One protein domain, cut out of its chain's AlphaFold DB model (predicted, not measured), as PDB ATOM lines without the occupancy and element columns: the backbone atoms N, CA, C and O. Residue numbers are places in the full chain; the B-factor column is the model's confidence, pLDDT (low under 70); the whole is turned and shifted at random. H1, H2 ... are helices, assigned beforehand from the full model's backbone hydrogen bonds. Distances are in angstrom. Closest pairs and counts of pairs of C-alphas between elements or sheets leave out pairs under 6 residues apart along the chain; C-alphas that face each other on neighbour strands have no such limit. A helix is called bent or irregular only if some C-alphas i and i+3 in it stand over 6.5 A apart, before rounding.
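Overview. This is residues 20 to 207 of the 207 residues of an uncharacterized protein of Aquitalea magnusonii (UniProt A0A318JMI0). Four long helices, H2, H5, H6 and H8, form a loose-ended bundle: they come together at one end, where H3 also sits, while H2 and H8 splay towards the other end, and H1 fills the gap between them there. H6 and H8 run side by side in opposite directions, H4 covers the outside of H5, H7 sits close to H1 and H5, and residues 40 to 45 stick out as a loop. The printed part has 188 residues with eight named helices, H1 to H8 in chain order, and no named strand; the class is all helix. It is compact, with a radius of gyration of the C-alphas of 17.9 A and spans of 52 by 46 by 27 A.

Arrangement. H1, residues 23 to 33, touches residues 53 to 64 of H2, residues 49 to 75, at a steep tilt of 50 degrees, with C-alphas 27 and 57 closest at 5.7 A. H1 also touches residues 179 to 187 of H8, residues 178 to 206; C-alphas 25 and 187 are closest at 4.8 A. H2 touches H8 through residues 68 to 75 and 198 to 206, the same way at a shallow tilt of 31 degrees; C-alphas 72 and 202 are closest at 5.3 A. H3, residues 77 to 83, and H4, residues 85 to 104, touch only at the corner, C-alphas 81 and 87 being closest at 5.2 A. H4 and H5, residues 111 to 128, form a helical hairpin, with C-alphas 95 and 116 closest at 4.3 A. H6, residues 133 to 157, is the hub, touching H2, H3, H5 and H8. It forms a helical hairpin with H5 and touches H8 opposite ways at 25 degrees, a shallow tilt; C-alphas 146 and 192 are closest at 4.0 A. H7, residues 164 to 171, is close to but not clearly touching H5, with C-alphas 111 and 170 closest at 5.5 A. Every O i to N i+4 pair is within hydrogen-bond range in H1, H2, H3, H6 and H7, against 13 of 16 in H4, 11 of 14 in H5 and 21 of 25 in H8.

Along the chain. H1 begins at C-alpha 23, (103.421, 73.651, 70.003), and H8 ends at C-alpha 206, (117.249, 61.452, 87.258). H2 measures 39.5 A, H4 29.8 A, H5 27.2 A, H6 35.6 A and H8 41.6 A. H5 is irregular, with C-alphas 124 and 127 7.7 A apart, and H8 only just so, with C-alphas 182 and 185 6.7 A apart.

Size, cuts and confidence. The C-alphas of Gly 48 and Phe 128, the two farthest apart, are 54.3 A apart. The printed part has no cut, and the link from H1 to H2 is long. Residues 41, 44, 105 to 108 and 207 have pLDDT under 70.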
ATOM      1  N   GLY A  20     109.670  72.371  72.029       81.81
ATOM      2  CA  GLY A  20     108.683  73.297  71.468       81.81
ATOM      3  C   GLY A  20     108.102  72.874  70.116       81.81
ATOM      4  O   GLY A  20     107.168  73.516  69.644       81.81
ATOM      5  N   LEU A  21     108.615  71.812  69.483       85.75
ATOM      6  CA  LEU A  21     108.274  71.461  68.095       85.75
ATOM      7  C   LEU A  21     106.789  71.160  67.861       85.75
ATOM      8  O   LEU A  21     106.276  71.469  66.788       85.75
ATOM      9  N   ALA A  22     106.095  70.570  68.836       86.25
ATOM     10  CA  ALA A  22     104.674  70.251  68.694       86.25
ATOM     11  C   ALA A  22     103.760  71.472  68.897       86.25
ATOM     12  O   ALA A  22     102.619  71.473  68.433       86.25
ATOM     13  N   LEU A  23     104.246  72.528  69.560       85.94
ATOM     14  CA  LEU A  23     103.421  73.651  70.003       85.94
ATOM     15  C   LEU A  23     102.650  74.354  68.866       85.94
ATOM     16  O   LEU A  23     101.457  74.615  69.055       85.94
ATOM     17  N   PRO A  24     103.242  74.637  67.685       84.31
ATOM     18  CA  PRO A  24     102.503  75.256  66.584       84.31
ATOM     19  C   PRO A  24     101.353  74.379  66.078       84.31
ATOM     20  O   PRO A  24     100.279  74.892  65.771       84.31
ATOM     21  N   PHE A  25     101.552  73.058  66.029       87.62
ATOM     22  CA  PHE A  25     100.547  72.113  65.544       87.62
ATOM     23  C   PHE A  25      99.414  71.923  66.548       87.62
ATOM     24  O   PHE A  25      98.253  71.939  66.156       87.62
ATOM     25  N   ILE A  26      99.743  71.828  67.837       85.31
ATOM     26  CA  ILE A  26      98.766  71.793  68.932       85.31
ATOM     27  C   ILE A  26      97.941  73.087  68.948       85.31
ATOM     28  O   ILE A  26      96.717  73.039  69.033       85.31
ATOM     29  N   SER A  27      98.588  74.248  68.801       85.06
ATOM     30  CA  SER A  27      97.891  75.542  68.753       85.06
ATOM     31  C   SER A  27      96.961  75.633  67.544       85.06
ATOM     32  O   SER A  27      95.803  76.016  67.684       85.06
ATOM     33  N   ALA A  28      97.433  75.239  66.359       85.12
ATOM     34  CA  ALA A  28      96.610  75.220  65.153       85.12
ATOM     35  C   ALA A  28      95.437  74.236  65.277       85.12
ATOM     36  O   ALA A  28      94.314  74.576  64.911       85.12
ATOM     37  N   PHE A  29      95.669  73.049  65.842       86.44
ATOM     38  CA  PHE A  29      94.616  72.082  66.134       86.44
ATOM     39  C   PHE A  29      93.560  72.677  67.069       86.44
ATOM     40  O   PHE A  29      92.373  72.586  66.773       86.44
ATOM     41  N   TYR A  30      93.976  73.352  68.140       84.88
ATOM     42  CA  TYR A  30      93.058  73.971  69.091       84.88
ATOM     43  C   TYR A  30      92.201  75.067  68.438       84.88
ATOM     44  O   TYR A  30      90.981  75.048  68.558       84.88
ATOM     45  N   ILE A  31      92.804  75.976  67.664       85.19
ATOM     46  CA  ILE A  31      92.077  77.059  66.968       85.19
ATOM     47  C   ILE A  31      91.056  76.516  65.957       85.19
ATOM     48  O   ILE A  31      89.988  77.097  65.785       85.19
ATOM     49  N   LEU A  32      91.378  75.414  65.273       85.25
ATOM     50  CA  LEU A  32      90.501  74.809  64.262       85.25
ATOM     51  C   LEU A  32      89.322  74.024  64.854       85.25
ATOM     52  O   LEU A  32      88.425  73.636  64.099       85.25
ATOM     53  N   ASN A  33      89.341  73.757  66.160       83.25
ATOM     54  CA  ASN A  33      88.319  72.975  66.855       83.25
ATOM     55  C   ASN A  33      87.554  73.797  67.907       83.25
ATOM     56  O   ASN A  33      86.381  73.525  68.140       83.25
ATOM     57  N   ASP A  34      88.157  74.845  68.475       80.75
ATOM     58  CA  ASP A  34      87.526  75.725  69.461       80.75
ATOM     59  C   ASP A  34      87.148  77.098  68.876       80.75
ATOM     60  O   ASP A  34      87.861  78.102  69.016       80.75
ATOM     61  N   VAL A  35      85.969  77.146  68.256       72.06
ATOM     62  CA  VAL A  35      85.399  78.352  67.625       72.06
ATOM     63  C   VAL A  35      84.693  79.305  68.598       72.06
ATOM     64  O   VAL A  35      84.205  80.357  68.178       72.06
ATOM     65  N   SER A  36      84.628  78.971  69.891       78.00
ATOM     66  CA  SER A  36      83.984  79.823  70.899       78.00
ATOM     67  C   SER A  36      84.726  81.159  71.068       78.00
ATOM     68  O   SER A  36      85.936  81.246  70.850       78.00
ATOM     69  N   ARG A  37      84.037  82.233  71.462       76.94
ATOM     70  CA  ARG A  37      84.717  83.470  71.879       76.94
ATOM     71  C   ARG A  37      85.014  83.411  73.368       76.94
ATOM     72  O   ARG A  37      84.268  82.793  74.121       76.94
ATOM     73  N   ILE A  38      86.100  84.056  73.780       77.69
ATOM     74  CA  ILE A  38      86.371  84.243  75.202       77.69
ATOM     75  C   ILE A  38      85.504  85.401  75.681       77.69
ATOM     76  O   ILE A  38      85.656  86.530  75.206       77.69
ATOM     77  N   SER A  39      84.623  85.113  76.632       74.56
ATOM     78  CA  SER A  39      83.876  86.117  77.378       74.56
ATOM     79  C   SER A  39      84.586  86.409  78.699       74.56
ATOM     80  O   SER A  39      85.138  85.513  79.345       74.56
ATOM     81  N   LEU A  40      84.622  87.681  79.100       74.69
ATOM     82  CA  LEU A  40      85.082  88.078  80.430       74.69
ATOM     83  C   LEU A  40      83.874  88.081  81.377       74.69
ATOM     84  O   LEU A  40      83.105  89.041  81.349       74.69
ATOM     85  N   PRO A  41      83.704  87.063  82.245       62.81
ATOM     86  CA  PRO A  41      82.475  86.892  83.024       62.81
ATOM     87  C   PRO A  41      82.213  88.035  84.014       62.81
ATOM     88  O   PRO A  41      81.077  88.262  84.407       62.81
ATOM     89  N   LEU A  42      83.254  88.773  84.412       73.44
ATOM     90  CA  LEU A  42      83.147  89.910  85.333       73.44
ATOM     91  C   LEU A  42      82.770  91.230  84.645       73.44
ATOM     92  O   LEU A  42      82.365  92.165  85.327       73.44
ATOM     93  N   LEU A  43      82.948  91.329  83.325       74.12
ATOM     94  CA  LEU A  43      82.714  92.561  82.565       74.12
ATOM     95  C   LEU A  43      81.595  92.415  81.528       74.12
ATOM     96  O   LEU A  43      81.227  93.417  80.928       74.12
ATOM     97  N   ASP A  44      81.075  91.201  81.322       67.25
ATOM     98  CA  ASP A  44      80.081  90.852  80.293       67.25
ATOM     99  C   ASP A  44      80.479  91.343  78.885       67.25
ATOM    100  O   ASP A  44      79.663  91.758  78.066       67.25
ATOM    101  N   ILE A  45      81.790  91.341  78.617       74.75
ATOM    102  CA  ILE A  45      82.372  91.732  77.332       74.75
ATOM    103  C   ILE A  45      82.866  90.474  76.626       74.75
ATOM    104  O   ILE A  45      83.758  89.776  77.122       74.75
ATOM    105  N   ASP A  46      82.341  90.248  75.426       76.50
ATOM    106  CA  ASP A  46      82.903  89.301  74.471       76.50
ATOM    107  C   ASP A  46      84.137  89.903  73.805       76.50
ATOM    108  O   ASP A  46      84.088  90.955  73.157       76.50
ATOM    109  N   LEU A  47      85.266  89.209  73.920       78.81
ATOM    110  CA  LEU A  47      86.469  89.610  73.213       78.81
ATOM    111  C   LEU A  47      86.294  89.360  71.711       78.81
ATOM    112  O   LEU A  47      85.817  88.307  71.277       78.81
ATOM    113  N   GLY A  48      86.743  90.316  70.891       80.19
ATOM    114  CA  GLY A  48      86.759  90.158  69.437       80.19
ATOM    115  C   GLY A  48      87.513  88.894  69.002       80.19
ATOM    116  O   GLY A  48      88.420  88.426  69.697       80.19
ATOM    117  N   THR A  49      87.163  88.342  67.836       79.62
ATOM    118  CA  THR A  49      87.676  87.046  67.351       79.62
ATOM    119  C   THR A  49      89.204  86.961  67.388       79.62
ATOM    120  O   THR A  49      89.749  85.996  67.915       79.62
ATOM    121  N   SER A  50      89.908  87.987  66.900       82.00
ATOM    122  CA  SER A  50      91.377  87.992  66.860       82.00
ATOM    123  C   SER A  50      92.008  87.957  68.253       82.00
ATOM    124  O   SER A  50      92.974  87.231  68.471       82.00
ATOM    125  N   LEU A  51      91.450  88.702  69.212       83.31
ATOM    126  CA  LEU A  51      91.966  88.741  70.582       83.31
ATOM    127  C   LEU A  51      91.674  87.430  71.322       83.31
ATOM    128  O   LEU A  51      92.559  86.901  71.991       83.31
ATOM    129  N   SER A  52      90.476  86.866  71.130       83.12
ATOM    130  CA  SER A  52      90.123  85.536  71.640       83.12
ATOM    131  C   SER A  52      91.110  84.472  71.151       83.12
ATOM    132  O   SER A  52      91.616  83.693  71.952       83.12
ATOM    133  N   VAL A  53      91.449  84.467  69.856       83.00
ATOM    134  CA  VAL A  53      92.415  83.516  69.280       83.00
ATOM    135  C   VAL A  53      93.803  83.666  69.908       83.00
ATOM    136  O   VAL A  53      94.407  82.663  70.281       83.00
ATOM    137  N   VAL A  54      94.301  84.895  70.080       85.19
ATOM    138  CA  VAL A  54      95.615  85.138  70.706       85.19
ATOM    139  C   VAL A  54      95.654  84.609  72.140       85.19
ATOM    140  O   VAL A  54      96.595  83.906  72.510       85.19
ATOM    141  N   ILE A  55      94.620  84.889  72.935       84.62
ATOM    142  CA  ILE A  55      94.546  84.425  74.326       84.62
ATOM    143  C   ILE A  55      94.459  82.894  74.385       84.62
ATOM    144  O   ILE A  55      95.138  82.286  75.210       84.62
ATOM    145  N   LYS A  56      93.703  82.255  73.482       84.12
ATOM    146  CA  LYS A  56      93.654  80.787  73.381       84.12
ATOM    147  C   LYS A  56      95.024  80.190  73.076       84.12
ATOM    148  O   LYS A  56      95.438  79.265  73.765       84.12
ATOM    149  N   ILE A  57      95.758  80.742  72.105       85.94
ATOM    150  CA  ILE A  57      97.122  80.287  71.781       85.94
ATOM    151  C   ILE A  57      98.038  80.414  72.998       85.94
ATOM    152  O   ILE A  57      98.769  79.477  73.316       85.94
ATOM    153  N   MET A  58      97.988  81.550  73.700       86.25
ATOM    154  CA  MET A  58      98.768  81.745  74.923       86.25
ATOM    155  C   MET A  58      98.408  80.721  76.002       86.25
ATOM    156  O   MET A  58      99.307  80.165  76.633       86.25
ATOM    157  N   GLY A  59      97.117  80.439  76.189       84.50
ATOM    158  CA  GLY A  59      96.639  79.416  77.115       84.50
ATOM    159  C   GLY A  59      97.162  78.026  76.756       84.50
ATOM    160  O   GLY A  59      97.742  77.354  77.605       84.50
ATOM    161  N   VAL A  60      97.039  77.617  75.490       85.12
ATOM    162  CA  VAL A  60      97.552  76.330  74.990       85.12
ATOM    163  C   VAL A  60      99.061  76.218  75.201       85.12
ATOM    164  O   VAL A  60      99.536  75.197  75.699       85.12
ATOM    165  N   ALA A  61      99.819  77.270  74.885       86.19
ATOM    166  CA  ALA A  61     101.263  77.295  75.099       86.19
ATOM    167  C   ALA A  61     101.638  77.166  76.578       86.19
ATOM    168  O   ALA A  61     102.541  76.404  76.922       86.19
ATOM    169  N   PHE A  62     100.920  77.864  77.456       85.88
ATOM    170  CA  PHE A  62     101.128  77.776  78.895       85.88
ATOM    171  C   PHE A  62     100.840  76.368  79.433       85.88
ATOM    172  O   PHE A  62     101.693  75.788  80.108       85.88
ATOM    173  N   TYR A  63      99.693  75.776  79.077       81.88
ATOM    174  CA  TYR A  63      99.343  74.405  79.466       81.88
ATOM    175  C   TYR A  63     100.361  73.382  78.965       81.88
ATOM    176  O   TYR A  63     100.760  72.487  79.710       81.88
ATOM    177  N   TYR A  64     100.820  73.536  77.727       85.31
ATOM    178  CA  TYR A  64     101.838  72.678  77.138       85.31
ATOM    179  C   TYR A  64     103.171  72.746  77.897       85.31
ATOM    180  O   TYR A  64     103.770  71.715  78.197       85.31
ATOM    181  N   ILE A  65     103.629  73.946  78.264       84.56
ATOM    182  CA  ILE A  65     104.863  74.117  79.047       84.56
ATOM    183  C   ILE A  65     104.718  73.474  80.429       84.56
ATOM    184  O   ILE A  65     105.612  72.743  80.859       84.56
ATOM    185  N   ILE A  66     103.588  73.700  81.108       84.44
ATOM    186  CA  ILE A  66     103.304  73.071  82.405       84.44
ATOM    187  C   ILE A  66     103.326  71.551  82.284       84.44
ATOM    188  O   ILE A  66     103.929  70.891  83.126       84.44
ATOM    189  N   PHE A  67     102.712  70.997  81.237       83.94
ATOM    190  CA  PHE A  67     102.706  69.561  80.985       83.94
ATOM    191  C   PHE A  67     104.133  68.995  80.915       83.94
ATOM    192  O   PHE A  67     104.437  68.022  81.603       83.94
ATOM    193  N   ILE A  68     105.028  69.629  80.154       83.25
ATOM    194  CA  ILE A  68     106.426  69.184  80.042       83.25
ATOM    195  C   ILE A  68     107.150  69.273  81.391       83.25
ATOM    196  O   ILE A  68     107.834  68.328  81.779       83.25
ATOM    197  N   ILE A  69     106.976  70.372  82.133       84.25
ATOM    198  CA  ILE A  69     107.598  70.547  83.455       84.25
ATOM    199  C   ILE A  69     107.108  69.475  84.433       84.25
ATOM    200  O   ILE A  69     107.919  68.864  85.128       84.25
ATOM    201  N   LEU A  70     105.799  69.220  84.477       83.44
ATOM    202  CA  LEU A  70     105.218  68.197  85.344       83.44
ATOM    203  C   LEU A  70     105.726  66.801  84.994       83.44
ATOM    204  O   LEU A  70     105.992  66.025  85.903       83.44
ATOM    205  N   LEU A  71     105.909  66.491  83.709       84.25
ATOM    206  CA  LEU A  71     106.460  65.209  83.270       84.25
ATOM    207  C   LEU A  71     107.891  65.005  83.784       84.25
ATOM    208  O   LEU A  71     108.192  63.951  84.347       84.25
ATOM    209  N   VAL A  72     108.740  66.031  83.676       83.12
ATOM    210  CA  VAL A  72     110.123  65.992  84.186       83.12
ATOM    211  C   VAL A  72     110.151  65.877  85.711       83.12
ATOM    212  O   VAL A  72     110.880  65.045  86.251       83.12
ATOM    213  N   LEU A  73     109.354  66.684  86.418       85.50
ATOM    214  CA  LEU A  73     109.289  66.658  87.883       85.50
ATOM    215  C   LEU A  73     108.754  65.327  88.406       85.50
ATOM    216  O   LEU A  73     109.263  64.816  89.404       85.50
ATOM    217  N   PHE A  74     107.763  64.747  87.722       87.38
ATOM    218  CA  PHE A  74     107.203  63.465  88.118       87.38
ATOM    219  C   PHE A  74     108.272  62.373  88.125       87.38
ATOM    220  O   PHE A  74     108.312  61.579  89.062       87.38
ATOM    221  N   GLY A  75     109.180  62.376  87.143       86.50
ATOM    222  CA  GLY A  75     110.287  61.421  87.068       86.50
ATOM    223  C   GLY A  75     111.132  61.356  88.345       86.50
ATOM    224  O   GLY A  75     111.566  60.271  88.722       86.50
ATOM    225  N   GLY A  76     111.270  62.468  89.072       88.06
ATOM    226  CA  GLY A  76     112.053  62.552  90.307       88.06
ATOM    227  C   GLY A  76     111.301  62.262  91.605       88.06
ATOM    228  O   GLY A  76     111.936  62.206  92.662       88.06
ATOM    229  N   PHE A  77     109.975  62.084  91.586       89.94
ATOM    230  CA  PHE A  77     109.204  61.991  92.833       89.94
ATOM    231  C   PHE A  77     109.605  60.814  93.720       89.94
ATOM    232  O   PHE A  77     109.618  60.971  94.936       89.94
ATOM    233  N   SER A  78     109.976  59.669  93.158       89.62
ATOM    234  CA  SER A  78     110.449  58.520  93.932       89.62
ATOM    235  C   SER A  78     111.725  58.820  94.711       89.62
ATOM    236  O   SER A  78     111.807  58.481  95.893       89.62
ATOM    237  N   LYS A  79     112.690  59.522  94.101       89.50
ATOM    238  CA  LYS A  79     113.900  59.981  94.801       89.50
ATOM    239  C   LYS A  79     113.531  60.943  95.938       89.50
ATOM    240  O   LYS A  79     113.948  60.737  97.072       89.50
ATOM    241  N   LEU A  80     112.655  61.916  95.673       89.25
ATOM    242  CA  LEU A  80     112.194  62.867  96.693       89.25
ATOM    243  C   LEU A  80     111.449  62.179  97.853       89.25
ATOM    244  O   LEU A  80     111.680  62.494  99.017       89.25
ATOM    245  N   VAL A  81     110.576  61.214  97.561       90.19
ATOM    246  CA  VAL A  81     109.823  60.454  98.576       90.19
ATOM    247  C   VAL A  81     110.747  59.591  99.436       90.19
ATOM    248  O   VAL A  81     110.484  59.430 100.632       90.19
ATOM    249  N   LYS A  82     111.833  59.068  98.855       87.62
ATOM    250  CA  LYS A  82     112.876  58.344  99.588       87.62
ATOM    251  C   LYS A  82     113.575  59.244 100.610       87.62
ATOM    252  O   LYS A  82     113.801  58.798 101.733       87.62
ATOM    253  N   ASP A  83     113.841  60.500 100.251       87.94
ATOM    254  CA  ASP A  83     114.441  61.486 101.156       87.94
ATOM    255  C   ASP A  83     113.462  61.934 102.251       87.94
ATOM    256  O   ASP A  83     113.822  62.044 103.425       87.94
ATOM    257  N   SER A  84     112.200  62.182 101.891       90.50
ATOM    258  CA  SER A  84     111.155  62.531 102.851       90.50
ATOM    259  C   SER A  84     109.766  62.107 102.388       90.50
ATOM    260  O   SER A  84     109.255  62.528 101.350       90.50
ATOM    261  N   LYS A  85     109.057  61.376 103.253       89.44
ATOM    262  CA  LYS A  85     107.661  60.975 103.007       89.44
ATOM    263  C   LYS A  85     106.705  62.161 102.868       89.44
ATOM    264  O   LYS A  85     105.607  61.981 102.349       89.44
ATOM    265  N   PHE A  86     107.098  63.365 103.294       91.94
ATOM    266  CA  PHE A  86     106.296  64.574 103.093       91.94
ATOM    267  C   PHE A  86     106.048  64.857 101.603       91.94
ATOM    268  O   PHE A  86     104.977  65.341 101.246       91.94
ATOM    269  N   TYR A  87     106.973  64.466 100.719       91.31
ATOM    270  CA  TYR A  87     106.812  64.634  99.274       91.31
ATOM    271  C   TYR A  87     105.675  63.794  98.673       91.31
ATOM    272  O   TYR A  87     105.250  64.087  97.560       91.31
ATOM    273  N   LEU A  88     105.098  62.832  99.409       90.75
ATOM    274  CA  LEU A  88     103.876  62.133  98.988       90.75
ATOM    275  C   LEU A  88     102.661  63.067  98.881       90.75
ATOM    276  O   LEU A  88     101.697  62.726  98.197       90.75
ATOM    277  N   ILE A  89     102.697  64.254  99.498       93.00
ATOM    278  CA  ILE A  89     101.605  65.229  99.389       93.00
ATOM    279  C   ILE A  89     101.351  65.656  97.935       93.00
ATOM    280  O   ILE A  89     100.200  65.838  97.547       93.00
ATOM    281  N   TYR A  90     102.401  65.745  97.111       90.44
ATOM    282  CA  TYR A  90     102.297  66.136  95.705       90.44
ATOM    283  C   TYR A  90     101.519  65.113  94.862       90.44
ATOM    284  O   TYR A  90     100.502  65.498  94.281       90.44
ATOM    285  N   PRO A  91     101.901  63.819  94.799       91.69
ATOM    286  CA  PRO A  91     101.129  62.830  94.056       91.69
ATOM    287  C   PRO A  91      99.720  62.625  94.627       91.69
ATOM    288  O   PRO A  91      98.800  62.398  93.846       91.69
ATOM    289  N   ILE A  92      99.505  62.773  95.942       93.38
ATOM    290  CA  ILE A  92      98.148  62.761  96.519       93.38
ATOM    291  C   ILE A  92      97.310  63.900  95.934       93.38
ATOM    292  O   ILE A  92      96.198  63.673  95.465       93.38
ATOM    293  N   PHE A  93      97.841  65.122  95.930       92.62
ATOM    294  CA  PHE A  93      97.124  66.290  95.431       92.62
ATOM    295  C   PHE A  93      96.829  66.194  93.929       92.62
ATOM    296  O   PHE A  93      95.702  66.455  93.509       92.62
ATOM    297  N   ILE A  94      97.807  65.750  93.133       90.94
ATOM    298  CA  ILE A  94      97.637  65.514  91.692       90.94
ATOM    299  C   ILE A  94      96.528  64.485  91.445       90.94
ATOM    300  O   ILE A  94      95.647  64.725  90.619       90.94
ATOM    301  N   PHE A  95      96.528  63.370  92.181       92.62
ATOM    302  CA  PHE A  95      95.489  62.351  92.062       92.62
ATOM    303  C   PHE A  95      94.097  62.906  92.400       92.62
ATOM    304  O   PHE A  95      93.163  62.729  91.619       92.62
ATOM    305  N   LEU A  96      93.962  63.628  93.516       91.19
ATOM    306  CA  LEU A  96      92.683  64.209  93.941       91.19
ATOM    307  C   LEU A  96      92.140  65.231  92.936       91.19
ATOM    308  O   LEU A  96      90.960  65.170  92.594       91.19
ATOM    309  N   ILE A  97      92.986  66.134  92.427       88.56
ATOM    310  CA  ILE A  97      92.587  67.095  91.385       88.56
ATOM    311  C   ILE A  97      92.157  66.368  90.116       88.56
ATOM    312  O   ILE A  97      91.155  66.739  89.511       88.56
ATOM    313  N   SER A  98      92.896  65.335  89.716       88.06
ATOM    314  CA  SER A  98      92.598  64.571  88.507       88.06
ATOM    315  C   SER A  98      91.224  63.895  88.593       88.06
ATOM    316  O   SER A  98      90.415  64.016  87.674       88.06
ATOM    317  N   VAL A  99      90.910  63.279  89.738       86.81
ATOM    318  CA  VAL A  99      89.591  62.681  90.012       86.81
ATOM    319  C   VAL A  99      88.493  63.745  90.059       86.81
ATOM    320  O   VAL A  99      87.440  63.566  89.452       86.81
ATOM    321  N   PHE A 100      88.731  64.870  90.741       86.44
ATOM    322  CA  PHE A 100      87.759  65.963  90.809       86.44
ATOM    323  C   PHE A 100      87.445  66.534  89.422       86.44
ATOM    324  O   PHE A 100      86.274  66.709  89.087       86.44
ATOM    325  N   SER A 101      88.472  66.771  88.601       82.75
ATOM    326  CA  SER A 101      88.319  67.250  87.223       82.75
ATOM    327  C   SER A 101      87.530  66.260  86.372       82.75
ATOM    328  O   SER A 101      86.644  66.672  85.631       82.75
ATOM    329  N   PHE A 102      87.809  64.961  86.515       81.25
ATOM    330  CA  PHE A 102      87.131  63.906  85.764       81.25
ATOM    331  C   PHE A 102      85.631  63.831  86.049       81.25
ATOM    332  O   PHE A 102      84.846  63.596  85.140       81.25
ATOM    333  N   ILE A 103      85.240  64.007  87.313       84.12
ATOM    334  CA  ILE A 103      83.846  63.852  87.747       84.12
ATOM    335  C   ILE A 103      83.044  65.146  87.547       84.12
ATOM    336  O   ILE A 103      81.833  65.092  87.358       84.12
ATOM    337  N   SER A 104      83.694  66.311  87.617       77.06
ATOM    338  CA  SER A 104      82.989  67.601  87.691       77.06
ATOM    339  C   SER A 104      82.862  68.325  86.350       77.06
ATOM    340  O   SER A 104      82.132  69.312  86.274       77.06
ATOM    341  N   GLN A 105      83.606  67.913  85.318       69.94
ATOM    342  CA  GLN A 105      83.703  68.646  84.053       69.94
ATOM    343  C   GLN A 105      83.772  67.692  82.851       69.94
ATOM    344  O   GLN A 105      84.861  67.269  82.453       69.94
ATOM    345  N   ASP A 106      82.613  67.404  82.245       62.06
ATOM    346  CA  ASP A 106      82.484  66.490  81.094       62.06
ATOM    347  C   ASP A 106      83.309  66.926  79.865       62.06
ATOM    348  O   ASP A 106      83.831  66.073  79.140       62.06
ATOM    349  N   ASP A 107      83.514  68.237  79.695       66.00
ATOM    350  CA  ASP A 107      84.271  68.840  78.587       66.00
ATOM    351  C   ASP A 107      85.714  69.238  78.966       66.00
ATOM    352  O   ASP A 107      86.403  69.922  78.206       66.00
ATOM    353  N   SER A 108      86.211  68.841  80.145       69.25
ATOM    354  CA  SER A 108      87.586  69.180  80.539       69.25
ATOM    355  C   SER A 108      88.633  68.375  79.749       69.25
ATOM    356  O   SER A 108      88.458  67.169  79.533       69.25
ATOM    357  N   PRO A 109      89.759  68.993  79.334       73.44
ATOM    358  CA  PRO A 109      90.855  68.278  78.688       73.44
ATOM    359  C   PRO A 109      91.386  67.139  79.561       73.44
ATOM    360  O   PRO A 109      91.876  67.342  80.675       73.44
ATOM    361  N   ARG A 110      91.354  65.917  79.026       79.50
ATOM    362  CA  ARG A 110      91.701  64.700  79.775       79.50
ATOM    363  C   ARG A 110      93.204  64.451  79.917       79.50
ATOM    364  O   ARG A 110      93.589  63.475  80.554       79.50
ATOM    365  N   PHE A 111      94.074  65.329  79.407       71.06
ATOM    366  CA  PHE A 111      95.534  65.216  79.595       71.06
ATOM    367  C   PHE A 111      95.950  65.126  81.072       71.06
ATOM    368  O   PHE A 111      96.878  64.390  81.406       71.06
ATOM    369  N   GLY A 112      95.236  65.812  81.972       74.81
ATOM    370  CA  GLY A 112      95.492  65.752  83.417       74.81
ATOM    371  C   GLY A 112      95.239  64.374  84.049       74.81
ATOM    372  O   GLY A 112      95.773  64.084  85.122       74.81
ATOM    373  N   LEU A 113      94.480  63.494  83.384       82.75
ATOM    374  CA  LEU A 113      94.263  62.113  83.835       82.75
ATOM    375  C   LEU A 113      95.540  61.288  83.792       82.75
ATOM    376  O   LEU A 113      95.728  60.427  84.646       82.75
ATOM    377  N   ILE A 114      96.440  61.572  82.849       85.38
ATOM    378  CA  ILE A 114      97.710  60.851  82.726       85.38
ATOM    379  C   ILE A 114      98.524  61.026  84.011       85.38
ATOM    380  O   ILE A 114      98.986  60.043  84.591       85.38
ATOM    381  N   PHE A 115      98.630  62.259  84.510       86.75
ATOM    382  CA  PHE A 115      99.300  62.532  85.781       86.75
ATOM    383  C   PHE A 115      98.556  61.931  86.972       86.75
ATOM    384  O   PHE A 115      99.203  61.424  87.879       86.75
ATOM    385  N   GLY A 116      97.219  61.910  86.955       90.44
ATOM    386  CA  GLY A 116      96.427  61.228  87.982       90.44
ATOM    387  C   GLY A 116      96.705  59.724  88.048       90.44
ATOM    388  O   GLY A 116      96.920  59.188  89.135       90.44
ATOM    389  N   VAL A 117      96.762  59.050  86.897       90.62
ATOM    390  CA  VAL A 117      97.086  57.617  86.793       90.62
ATOM    391  C   VAL A 117      98.516  57.350  87.252       90.62
ATOM    392  O   VAL A 117      98.732  56.452  88.065       90.62
ATOM    393  N   LEU A 118      99.481  58.151  86.793       91.94
ATOM    394  CA  LEU A 118     100.873  58.060  87.239       91.94
ATOM    395  C   LEU A 118     100.978  58.229  88.762       91.94
ATOM    396  O   LEU A 118     101.606  57.409  89.433       91.94
ATOM    397  N   SER A 119     100.320  59.248  89.321       92.56
ATOM    398  CA  SER A 119     100.264  59.494  90.764       92.56
ATOM    399  C   SER A 119      99.646  58.331  91.528       92.56
ATOM    400  O   SER A 119     100.198  57.925  92.547       92.56
ATOM    401  N   LEU A 120      98.540  57.764  91.043       94.62
ATOM    402  CA  LEU A 120      97.918  56.595  91.661       94.62
ATOM    403  C   LEU A 120      98.873  55.399  91.666       94.62
ATOM    404  O   LEU A 120      99.043  54.764  92.702       94.62
ATOM    405  N   MET A 121      99.520  55.107  90.536       93.19
ATOM    406  CA  MET A 121     100.490  54.014  90.444       93.19
ATOM    407  C   MET A 121     101.648  54.217  91.424       93.19
ATOM    408  O   MET A 121     101.978  53.298  92.173       93.19
ATOM    409  N   LEU A 122     102.207  55.426  91.500       92.50
ATOM    410  CA  LEU A 122     103.230  55.749  92.492       92.50
ATOM    411  C   LEU A 122     102.716  55.499  93.919       92.50
ATOM    412  O   LEU A 122     103.372  54.809  94.688       92.50
ATOM    413  N   LEU A 123     101.520  55.978  94.268       93.81
ATOM    414  CA  LEU A 123     100.931  55.797  95.603       93.81
ATOM    415  C   LEU A 123     100.606  54.336  95.952       93.81
ATOM    416  O   LEU A 123     100.637  53.971  97.127       93.81
ATOM    417  N   LEU A 124     100.294  53.496  94.968       93.75
ATOM    418  CA  LEU A 124     100.044  52.070  95.189       93.75
ATOM    419  C   LEU A 124     101.344  51.301  95.431       93.75
ATOM    420  O   LEU A 124     101.382  50.402  96.273       93.75
ATOM    421  N   PHE A 125     102.411  51.668  94.720       92.31
ATOM    422  CA  PHE A 125     103.655  50.901  94.702       92.31
ATOM    423  C   PHE A 125     104.813  51.542  95.488       92.31
ATOM    424  O   PHE A 125     105.829  50.876  95.661       92.31
ATOM    425  N   TYR A 126     104.675  52.753  96.056       89.88
ATOM    426  CA  TYR A 126     105.783  53.452  96.746       89.88
ATOM    427  C   TYR A 126     106.401  52.663  97.911       89.88
ATOM    428  O   TYR A 126     107.549  52.888  98.273       89.88
ATOM    429  N   LYS A 127     105.653  51.748  98.543       87.81
ATOM    430  CA  LYS A 127     106.191  50.911  99.631       87.81
ATOM    431  C   LYS A 127     107.226  49.892  99.148       87.81
ATOM    432  O   LYS A 127     107.990  49.395  99.966       87.81
ATOM    433  N   PHE A 128     107.211  49.577  97.856       88.12
ATOM    434  CA  PHE A 128     108.131  48.657  97.187       88.12
ATOM    435  C   PHE A 128     109.157  49.405  96.325       88.12
ATOM    436  O   PHE A 128     109.829  48.795  95.502       88.12
ATOM    437  N   ASP A 129     109.221  50.729  96.458       85.31
ATOM    438  CA  ASP A 129     110.037  51.590  95.618       85.31
ATOM    439  C   ASP A 129     111.413  51.842  96.243       85.31
ATOM    440  O   ASP A 129     111.523  52.393  97.338       85.31
ATOM    441  N   ASP A 130     112.465  51.502  95.500       82.81
ATOM    442  CA  ASP A 130     113.857  51.769  95.878       82.81
ATOM    443  C   ASP A 130     114.343  53.178  95.473       82.81
ATOM    444  O   ASP A 130     115.513  53.528  95.679       82.81
ATOM    445  N   GLY A 131     113.448  54.012  94.934       85.88
ATOM    446  CA  GLY A 131     113.696  55.392  94.508       85.88
ATOM    447  C   GLY A 131     113.614  55.612  92.994       85.88
ATOM    448  O   GLY A 131     113.924  56.707  92.534       85.88
ATOM    449  N   TYR A 132     113.182  54.612  92.223       88.75
ATOM    450  CA  TYR A 132     113.178  54.635  90.751       88.75
ATOM    451  C   TYR A 132     111.799  54.400  90.130       88.75
ATOM    452  O   TYR A 132     111.648  54.515  88.913       88.75
ATOM    453  N   LEU A 133     110.781  54.085  90.933       90.88
ATOM    454  CA  LEU A 133     109.446  53.757  90.442       90.88
ATOM    455  C   LEU A 133     108.842  54.888  89.600       90.88
ATOM    456  O   LEU A 133     108.321  54.625  88.523       90.88
ATOM    457  N   SER A 134     108.920  56.140  90.047       90.75
ATOM    458  CA  SER A 134     108.357  57.287  89.332       90.75
ATOM    459  C   SER A 134     109.027  57.505  87.983       90.75
ATOM    460  O   SER A 134     108.339  57.776  86.999       90.75
ATOM    461  N   LEU A 135     110.351  57.331  87.921       91.06
ATOM    462  CA  LEU A 135     111.108  57.401  86.679       91.06
ATOM    463  C   LEU A 135     110.670  56.281  85.735       91.06
ATOM    464  O   LEU A 135     110.290  56.552  84.600       91.06
ATOM    465  N   PHE A 136     110.625  55.040  86.225       91.38
ATOM    466  CA  PHE A 136     110.153  53.892  85.453       91.38
ATOM    467  C   PHE A 136     108.730  54.096  84.912       91.38
ATOM    468  O   PHE A 136     108.476  53.850  83.733       91.38
ATOM    469  N   LEU A 137     107.808  54.594  85.741       91.69
ATOM    470  CA  LEU A 137     106.428  54.875  85.341       91.69
ATOM    471  C   LEU A 137     106.358  55.942  84.240       91.69
ATOM    472  O   LEU A 137     105.612  55.766  83.278       91.69
ATOM    473  N   VAL A 138     107.149  57.015  84.339       90.62
ATOM    474  CA  VAL A 138     107.219  58.062  83.302       90.62
ATOM    475  C   VAL A 138     107.802  57.517  82.003       90.62
ATOM    476  O   VAL A 138     107.227  57.762  80.941       90.62
ATOM    477  N   LEU A 139     108.892  56.745  82.073       89.88
ATOM    478  CA  LEU A 139     109.500  56.101  80.906       89.88
ATOM    479  C   LEU A 139     108.498  55.165  80.209       89.88
ATOM    480  O   LEU A 139     108.348  55.216  78.989       89.88
ATOM    481  N   LEU A 140     107.772  54.351  80.979       91.19
ATOM    482  CA  LEU A 140     106.803  53.390  80.459       91.19
ATOM    483  C   LEU A 140     105.582  54.081  79.839       91.19
ATOM    484  O   LEU A 140     105.280  53.871  78.664       91.19
ATOM    485  N   VAL A 141     104.871  54.905  80.613       89.56
ATOM    486  CA  VAL A 141     103.631  55.562  80.164       89.56
ATOM    487  C   VAL A 141     103.929  56.540  79.040       89.56
ATOM    488  O   VAL A 141     103.229  56.556  78.027       89.56
ATOM    489  N   GLY A 142     104.989  57.328  79.186       88.12
ATOM    490  CA  GLY A 142     105.404  58.260  78.159       88.12
ATOM    491  C   GLY A 142     105.875  57.550  76.884       88.12
ATOM    492  O   GLY A 142     105.535  57.989  75.786       88.12
ATOM    493  N   GLY A 143     106.602  56.433  77.003       89.12
ATOM    494  CA  GLY A 143     107.043  55.633  75.859       89.12
ATOM    495  C   GLY A 143     105.863  55.053  75.082       89.12
ATOM    496  O   GLY A 143     105.804  55.173  73.857       89.12
ATOM    497  N   LEU A 144     104.869  54.511  75.794       91.50
ATOM    498  CA  LEU A 144     103.615  54.056  75.192       91.50
ATOM    499  C   LEU A 144     102.877  55.210  74.509       91.50
ATOM    500  O   LEU A 144     102.469  55.074  73.357       91.50
ATOM    501  N   PHE A 145     102.733  56.356  75.174       88.88
ATOM    502  CA  PHE A 145     102.016  57.506  74.621       88.88
ATOM    503  C   PHE A 145     102.711  58.087  73.380       88.88
ATOM    504  O   PHE A 145     102.048  58.441  72.401       88.88
ATOM    505  N   SER A 146     104.045  58.109  73.375       91.12
ATOM    506  CA  SER A 146     104.848  58.460  72.203       91.12
ATOM    507  C   SER A 146     104.587  57.501  71.041       91.12
ATOM    508  O   SER A 146     104.263  57.950  69.938       91.12
ATOM    509  N   LEU A 147     104.634  56.188  71.291       91.88
ATOM    510  CA  LEU A 147     104.373  55.169  70.277       91.88
ATOM    511  C   LEU A 147     102.954  55.286  69.705       91.88
ATOM    512  O   LEU A 147     102.788  55.299  68.486       91.88
ATOM    513  N   PHE A 148     101.941  55.426  70.564       90.75
ATOM    514  CA  PHE A 148     100.555  55.631  70.136       90.75
ATOM    515  C   PHE A 148     100.405  56.884  69.278       90.75
ATOM    516  O   PHE A 148      99.745  56.833  68.243       90.75
ATOM    517  N   SER A 149     101.058  57.983  69.661       90.88
ATOM    518  CA  SER A 149     101.036  59.230  68.892       90.88
ATOM    519  C   SER A 149     101.667  59.047  67.507       90.88
ATOM    520  O   SER A 149     101.095  59.483  66.509       90.88
ATOM    521  N   PHE A 150     102.795  58.335  67.408       91.19
ATOM    522  CA  PHE A 150     103.414  58.026  66.116       91.19
ATOM    523  C   PHE A 150     102.535  57.132  65.240       91.19
ATOM    524  O   PHE A 150     102.304  57.460  64.077       91.19
ATOM    525  N   VAL A 151     102.026  56.027  65.786       91.31
ATOM    526  CA  VAL A 151     101.190  55.078  65.038       91.31
ATOM    527  C   VAL A 151      99.908  55.759  64.562       91.31
ATOM    528  O   VAL A 151      99.592  55.697  63.374       91.31
ATOM    529  N   ALA A 152      99.208  56.472  65.448       90.62
ATOM    530  CA  ALA A 152      98.003  57.213  65.088       90.62
ATOM    531  C   ALA A 152      98.307  58.302  64.048       90.62
ATOM    532  O   ALA A 152      97.608  58.399  63.044       90.62
ATOM    533  N   GLY A 153      99.390  59.065  64.225       90.00
ATOM    534  CA  GLY A 153      99.811  60.088  63.270       90.00
ATOM    535  C   GLY A 153     100.079  59.527  61.871       90.00
ATOM    536  O   GLY A 153      99.582  60.073  60.887       90.00
ATOM    537  N   ILE A 154     100.792  58.404  61.768       89.88
ATOM    538  CA  ILE A 154     101.052  57.728  60.486       89.88
ATOM    539  C   ILE A 154      99.748  57.218  59.862       89.88
ATOM    540  O   ILE A 154      99.521  57.399  58.668       89.88
ATOM    541  N   MET A 155      98.865  56.607  60.651       89.25
ATOM    542  CA  MET A 155      97.587  56.110  60.136       89.25
ATOM    543  C   MET A 155      96.714  57.242  59.590       89.25
ATOM    544  O   MET A 155      96.156  57.115  58.501       89.25
ATOM    545  N   TRP A 156      96.672  58.383  60.278       89.56
ATOM    546  CA  TRP A 156      95.951  59.569  59.817       89.56
ATOM    547  C   TRP A 156      96.581  60.196  58.576       89.56
ATOM    548  O   TRP A 156      95.851  60.672  57.708       89.56
ATOM    549  N   PHE A 157      97.910  60.156  58.451       87.12
ATOM    550  CA  PHE A 157      98.601  60.569  57.229       87.12
ATOM    551  C   PHE A 157      98.142  59.747  56.011       87.12
ATOM    552  O   PHE A 157      97.926  60.308  54.939       87.12
ATOM    553  N   PHE A 158      97.899  58.445  56.188       88.38
ATOM    554  CA  PHE A 158      97.321  57.572  55.159       88.38
ATOM    555  C   PHE A 158      95.785  57.642  55.053       88.38
ATOM    556  O   PHE A 158      95.183  56.859  54.321       88.38
ATOM    557  N   GLY A 159      95.134  58.573  55.757       83.50
ATOM    558  CA  GLY A 159      93.684  58.777  55.706       83.50
ATOM    559  C   GLY A 159      92.866  57.851  56.611       83.50
ATOM    560  O   GLY A 159      91.638  57.877  56.555       83.50
ATOM    561  N   VAL A 160      93.508  57.058  57.471       86.44
ATOM    562  CA  VAL A 160      92.836  56.166  58.423       86.44
ATOM    563  C   VAL A 160      92.705  56.867  59.780       86.44
ATOM    564  O   VAL A 160      93.586  56.795  60.635       86.44
ATOM    565  N   GLY A 161      91.585  57.567  59.971       79.88
ATOM    566  CA  GLY A 161      91.283  58.366  61.163       79.88
ATOM    567  C   GLY A 161      90.845  57.550  62.385       79.88
ATOM    568  O   GLY A 161      89.703  57.668  62.820       79.88
ATOM    569  N   ILE A 162      91.724  56.716  62.939       82.38
ATOM    570  CA  ILE A 162      91.456  55.987  64.192       82.38
ATOM    571  C   ILE A 162      91.537  56.899  65.422       82.38
ATOM    572  O   ILE A 162      92.236  57.906  65.406       82.38
ATOM    573  N   PHE A 163      90.868  56.528  66.512       83.81
ATOM    574  CA  PHE A 163      90.934  57.235  67.798       83.81
ATOM    575  C   PHE A 163      90.487  58.712  67.779       83.81
ATOM    576  O   PHE A 163      90.950  59.524  68.579       83.81
ATOM    577  N   GLN A 164      89.609  59.099  66.845       85.75
ATOM    578  CA  GLN A 164      89.131  60.484  66.722       85.75
ATOM    579  C   GLN A 164      88.471  60.998  68.002       85.75
ATOM    580  O   GLN A 164      88.747  62.121  68.419       85.75
ATOM    581  N   ASN A 165      87.631  60.177  68.633       84.12
ATOM    582  CA  ASN A 165      86.898  60.555  69.840       84.12
ATOM    583  C   ASN A 165      87.836  60.685  71.044       84.12
ATOM    584  O   ASN A 165      87.683  61.582  71.867       84.12
ATOM    585  N   GLU A 166      88.836  59.814  71.130       85.94
ATOM    586  CA  GLU A 166      89.850  59.820  72.174       85.94
ATOM    587  C   GLU A 166      90.754  61.046  72.037       85.94
ATOM    588  O   GLU A 166      91.016  61.723  73.029       85.94
ATOM    589  N   ILE A 167      91.175  61.383  70.813       84.94
ATOM    590  CA  ILE A 167      91.935  62.607  70.537       84.94
ATOM    591  C   ILE A 167      91.087  63.838  70.865       84.94
ATOM    592  O   ILE A 167      91.575  64.730  71.552       84.94
ATOM    593  N   ALA A 168      89.818  63.884  70.450       83.56
ATOM    594  CA  ALA A 168      88.917  64.978  70.809       83.56
ATOM    595  C   ALA A 168      88.818  65.132  72.338       83.56
ATOM    596  O   ALA A 168      89.082  66.208  72.871       83.56
ATOM    597  N   GLY A 169      88.561  64.033  73.052       81.62
ATOM    598  CA  GLY A 169      88.433  64.016  74.508       81.62
ATOM    599  C   GLY A 169      89.719  64.380  75.257       81.62
ATOM    600  O   GLY A 169      89.652  65.019  76.304       81.62
ATOM    601  N   LEU A 170      90.899  64.040  74.728       80.50
ATOM    602  CA  LEU A 170      92.175  64.485  75.304       80.50
ATOM    603  C   LEU A 170      92.261  66.012  75.345       80.50
ATOM    604  O   LEU A 170      92.678  66.571  76.358       80.50
ATOM    605  N   PHE A 171      91.811  66.679  74.284       80.06
ATOM    606  CA  PHE A 171      91.831  68.137  74.167       80.06
ATOM    607  C   PHE A 171      90.560  68.833  74.684       80.06
ATOM    608  O   PHE A 171      90.517  70.059  74.673       80.06
ATOM    609  N   GLY A 172      89.563  68.086  75.174       78.62
ATOM    610  CA  GLY A 172      88.301  68.653  75.670       78.62
ATOM    611  C   GLY A 172      87.346  69.089  74.554       78.62
ATOM    612  O   GLY A 172      86.568  70.021  74.720       78.62
ATOM    613  N   PHE A 173      87.422  68.450  73.385       82.25
ATOM    614  CA  PHE A 173      86.528  68.712  72.258       82.25
ATOM    615  C   PHE A 173      85.467  67.622  72.122       82.25
ATOM    616  O   PHE A 173      85.759  66.436  72.257       82.25
ATOM    617  N   ALA A 174      84.247  68.023  71.757       76.12
ATOM    618  CA  ALA A 174      83.165  67.089  71.451       76.12
ATOM    619  C   ALA A 174      83.417  66.296  70.155       76.12
ATOM    620  O   ALA A 174      83.016  65.142  70.036       76.12
ATOM    621  N   HIS A 175      84.061  66.916  69.163       78.62
ATOM    622  CA  HIS A 175      84.417  66.288  67.893       78.62
ATOM    623  C   HIS A 175      85.622  66.988  67.257       78.62
ATOM    624  O   HIS A 175      85.911  68.147  67.553       78.62
ATOM    625  N   VAL A 176      86.307  66.281  66.356       82.62
ATOM    626  CA  VAL A 176      87.408  66.827  65.554       82.62
ATOM    627  C   VAL A 176      86.860  67.344  64.224       82.62
ATOM    628  O   VAL A 176      86.239  66.597  63.466       82.62
ATOM    629  N   SER A 177      87.090  68.616  63.908       81.06
ATOM    630  CA  SER A 177      86.632  69.233  62.665       81.06
ATOM    631  C   SER A 177      87.364  68.647  61.456       81.06
ATOM    632  O   SER A 177      88.577  68.416  61.492       81.06
ATOM    633  N   ALA A 178      86.658  68.465  60.335       76.00
ATOM    634  CA  ALA A 178      87.258  67.947  59.101       76.00
ATOM    635  C   ALA A 178      88.412  68.830  58.584       76.00
ATOM    636  O   ALA A 178      89.372  68.334  57.995       76.00
ATOM    637  N   ALA A 179      88.352  70.141  58.845       74.44
ATOM    638  CA  ALA A 179      89.414  71.085  58.501       74.44
ATOM    639  C   ALA A 179      90.717  70.807  59.271       74.44
ATOM    640  O   ALA A 179      91.808  71.026  58.740       74.44
ATOM    641  N   SER A 180      90.614  70.283  60.493       76.44
ATOM    642  CA  SER A 180      91.766  69.978  61.339       76.44
ATOM    643  C   SER A 180      92.493  68.685  60.957       76.44
ATOM    644  O   SER A 180      93.657  68.536  61.320       76.44
ATOM    645  N   LEU A 181      91.895  67.801  60.139       72.00
ATOM    646  CA  LEU A 181      92.504  66.530  59.694       72.00
ATOM    647  C   LEU A 181      93.892  66.717  59.059       72.00
ATOM    648  O   LEU A 181      94.782  65.889  59.240       72.00
ATOM    649  N   LYS A 182      94.104  67.843  58.362       78.44
ATOM    650  CA  LYS A 182      95.394  68.193  57.741       78.44
ATOM    651  C   LYS A 182      96.486  68.550  58.757       78.44
ATOM    652  O   LYS A 182      97.663  68.490  58.419       78.44
ATOM    653  N   VAL A 183      96.091  68.931  59.971       85.38
ATOM    654  CA  VAL A 183      96.959  69.381  61.071       85.38
ATOM    655  C   VAL A 183      97.089  68.314  62.162       85.38
ATOM    656  O   VAL A 183      98.084  68.310  62.883       85.38
ATOM    657  N   VAL A 184      96.165  67.351  62.246       85.19
ATOM    658  CA  VAL A 184      96.228  66.301  63.276       85.19
ATOM    659  C   VAL A 184      97.408  65.355  63.078       85.19
ATOM    660  O   VAL A 184      98.131  65.092  64.031       85.19
ATOM    661  N   TRP A 185      97.653  64.855  61.865       88.19
ATOM    662  CA  TRP A 185      98.773  63.933  61.647       88.19
ATOM    663  C   TRP A 185     100.152  64.552  61.974       88.19
ATOM    664  O   TRP A 185     100.914  63.888  62.684       88.19
ATOM    665  N   PRO A 186     100.506  65.802  61.576       89.75
ATOM    666  CA  PRO A 186     101.787  66.374  61.971       89.75
ATOM    667  C   PRO A 186     101.800  66.716  63.463       89.75
ATOM    668  O   PRO A 186     102.846  66.573  64.092       89.75
ATOM    669  N   MET A 187     100.658  67.094  64.057       91.69
ATOM    670  CA  MET A 187     100.537  67.273  65.505       91.69
ATOM    671  C   MET A 187     100.885  65.980  66.243       91.69
ATOM    672  O   MET A 187     101.781  65.989  67.073       91.69
ATOM    673  N   LEU A 188     100.254  64.854  65.907       90.12
ATOM    674  CA  LEU A 188     100.481  63.578  66.586       90.12
ATOM    675  C   LEU A 188     101.931  63.096  66.447       90.12
ATOM    676  O   LEU A 188     102.549  62.710  67.438       90.12
ATOM    677  N   ILE A 189     102.515  63.180  65.248       90.69
ATOM    678  CA  ILE A 189     103.916  62.786  65.027       90.69
ATOM    679  C   ILE A 189     104.870  63.673  65.840       90.69
ATOM    680  O   ILE A 189     105.790  63.173  66.489       90.69
ATOM    681  N   THR A 190     104.662  64.992  65.828       90.75
ATOM    682  CA  THR A 190     105.537  65.931  66.551       90.75
ATOM    683  C   THR A 190     105.353  65.840  68.061       90.75
ATOM    684  O   THR A 190     106.346  65.866  68.785       90.75
ATOM    685  N   THR A 191     104.129  65.649  68.551       89.69
ATOM    686  CA  THR A 191     103.840  65.364  69.962       89.69
ATOM    687  C   THR A 191     104.524  64.073  70.400       89.69
ATOM    688  O   THR A 191     105.218  64.079  71.415       89.69
ATOM    689  N   GLY A 192     104.428  62.996  69.611       89.44
ATOM    690  CA  GLY A 192     105.122  61.737  69.884       89.44
ATOM    691  C   GLY A 192     106.637  61.917  70.015       89.44
ATOM    692  O   GLY A 192     107.238  61.411  70.966       89.44
ATOM    693  N   TYR A 193     107.239  62.704  69.121       90.12
ATOM    694  CA  TYR A 193     108.658  63.060  69.188       90.12
ATOM    695  C   TYR A 193     109.013  63.865  70.444       90.12
ATOM    696  O   TYR A 193     109.980  63.532  71.126       90.12
ATOM    697  N   VAL A 194     108.237  64.904  70.765       89.19
ATOM    698  CA  VAL A 194     108.460  65.732  71.960       89.19
ATOM    699  C   VAL A 194     108.409  64.878  73.217       89.19
ATOM    700  O   VAL A 194     109.282  65.013  74.068       89.19
ATOM    701  N   ILE A 195     107.404  64.008  73.342       87.44
ATOM    702  CA  ILE A 195     107.241  63.135  74.508       87.44
ATOM    703  C   ILE A 195     108.451  62.212  74.636       87.44
ATOM    704  O   ILE A 195     109.051  62.150  75.703       87.44
ATOM    705  N   TYR A 196     108.859  61.561  73.542       88.50
ATOM    706  CA  TYR A 196     110.066  60.734  73.516       88.50
ATOM    707  C   TYR A 196     111.305  61.515  73.980       88.50
ATOM    708  O   TYR A 196     112.047  61.056  74.846       88.50
ATOM    709  N   TYR A 197     111.502  62.721  73.442       87.75
ATOM    710  CA  TYR A 197     112.630  63.575  73.800       87.75
ATOM    711  C   TYR A 197     112.582  64.012  75.272       87.75
ATOM    712  O   TYR A 197     113.599  63.975  75.959       87.75
ATOM    713  N   ALA A 198     111.407  64.388  75.781       85.31
ATOM    714  CA  ALA A 198     111.216  64.790  77.172       85.31
ATOM    715  C   ALA A 198     111.511  63.641  78.144       85.31
ATOM    716  O   ALA A 198     112.156  63.852  79.167       85.31
ATOM    717  N   ILE A 199     111.090  62.421  77.809       87.31
ATOM    718  CA  ILE A 199     111.371  61.210  78.588       87.31
ATOM    719  C   ILE A 199     112.865  60.912  78.610       87.31
ATOM    720  O   ILE A 199     113.409  60.652  79.678       87.31
ATOM    721  N   PHE A 200     113.530  60.992  77.456       84.69
ATOM    722  CA  PHE A 200     114.975  60.805  77.358       84.69
ATOM    723  C   PHE A 200     115.729  61.797  78.257       84.69
ATOM    724  O   PHE A 200     116.540  61.390  79.081       84.69
ATOM    725  N   GLN A 201     115.379  63.085  78.184       83.94
ATOM    726  CA  GLN A 201     115.951  64.119  79.054       83.94
ATOM    727  C   GLN A 201     115.629  63.891  80.540       83.94
ATOM    728  O   GLN A 201     116.452  64.173  81.405       83.94
ATOM    729  N   THR A 202     114.438  63.373  80.849       84.06
ATOM    730  CA  THR A 202     114.047  63.019  82.223       84.06
ATOM    731  C   THR A 202     114.898  61.860  82.751       84.06
ATOM    732  O   THR A 202     115.316  61.904  83.903       84.06
ATOM    733  N   GLY A 203     115.198  60.860  81.916       81.56
ATOM    734  CA  GLY A 203     116.142  59.784  82.229       81.56
ATOM    735  C   GLY A 203     117.525  60.322  82.584       81.56
ATOM    736  O   GLY A 203     117.998  60.080  83.686       81.56
ATOM    737  N   GLU A 204     118.116  61.145  81.713       83.19
ATOM    738  CA  GLU A 204     119.448  61.732  81.946       83.19
ATOM    739  C   GLU A 204     119.525  62.586  83.224       83.19
ATOM    740  O   GLU A 204     120.566  62.640  83.873       83.19
ATOM    741  N   LEU A 205     118.438  63.275  83.588       84.12
ATOM    742  CA  LEU A 205     118.400  64.141  84.771       84.12
ATOM    743  C   LEU A 205     118.305  63.351  86.084       84.12
ATOM    744  O   LEU A 205     118.798  63.810  87.117       84.12
ATOM    745  N   TRP A 206     117.612  62.211  86.063       81.31
ATOM    746  CA  TRP A 206     117.249  61.452  87.258       81.31
ATOM    747  C   TRP A 206     117.903  60.070  87.342       81.31
ATOM    748  O   TRP A 206     117.546  59.325  88.255       81.31
ATOM    749  N   GLU A 207     118.857  59.721  86.482       68.00
ATOM    750  CA  GLU A 207     119.817  58.627  86.715       68.00
ATOM    751  C   GLU A 207     120.844  59.049  87.778       68.00
ATOM    752  O   GLU A 207     120.773  58.475  88.896       68.00
TER     753      GLU A 207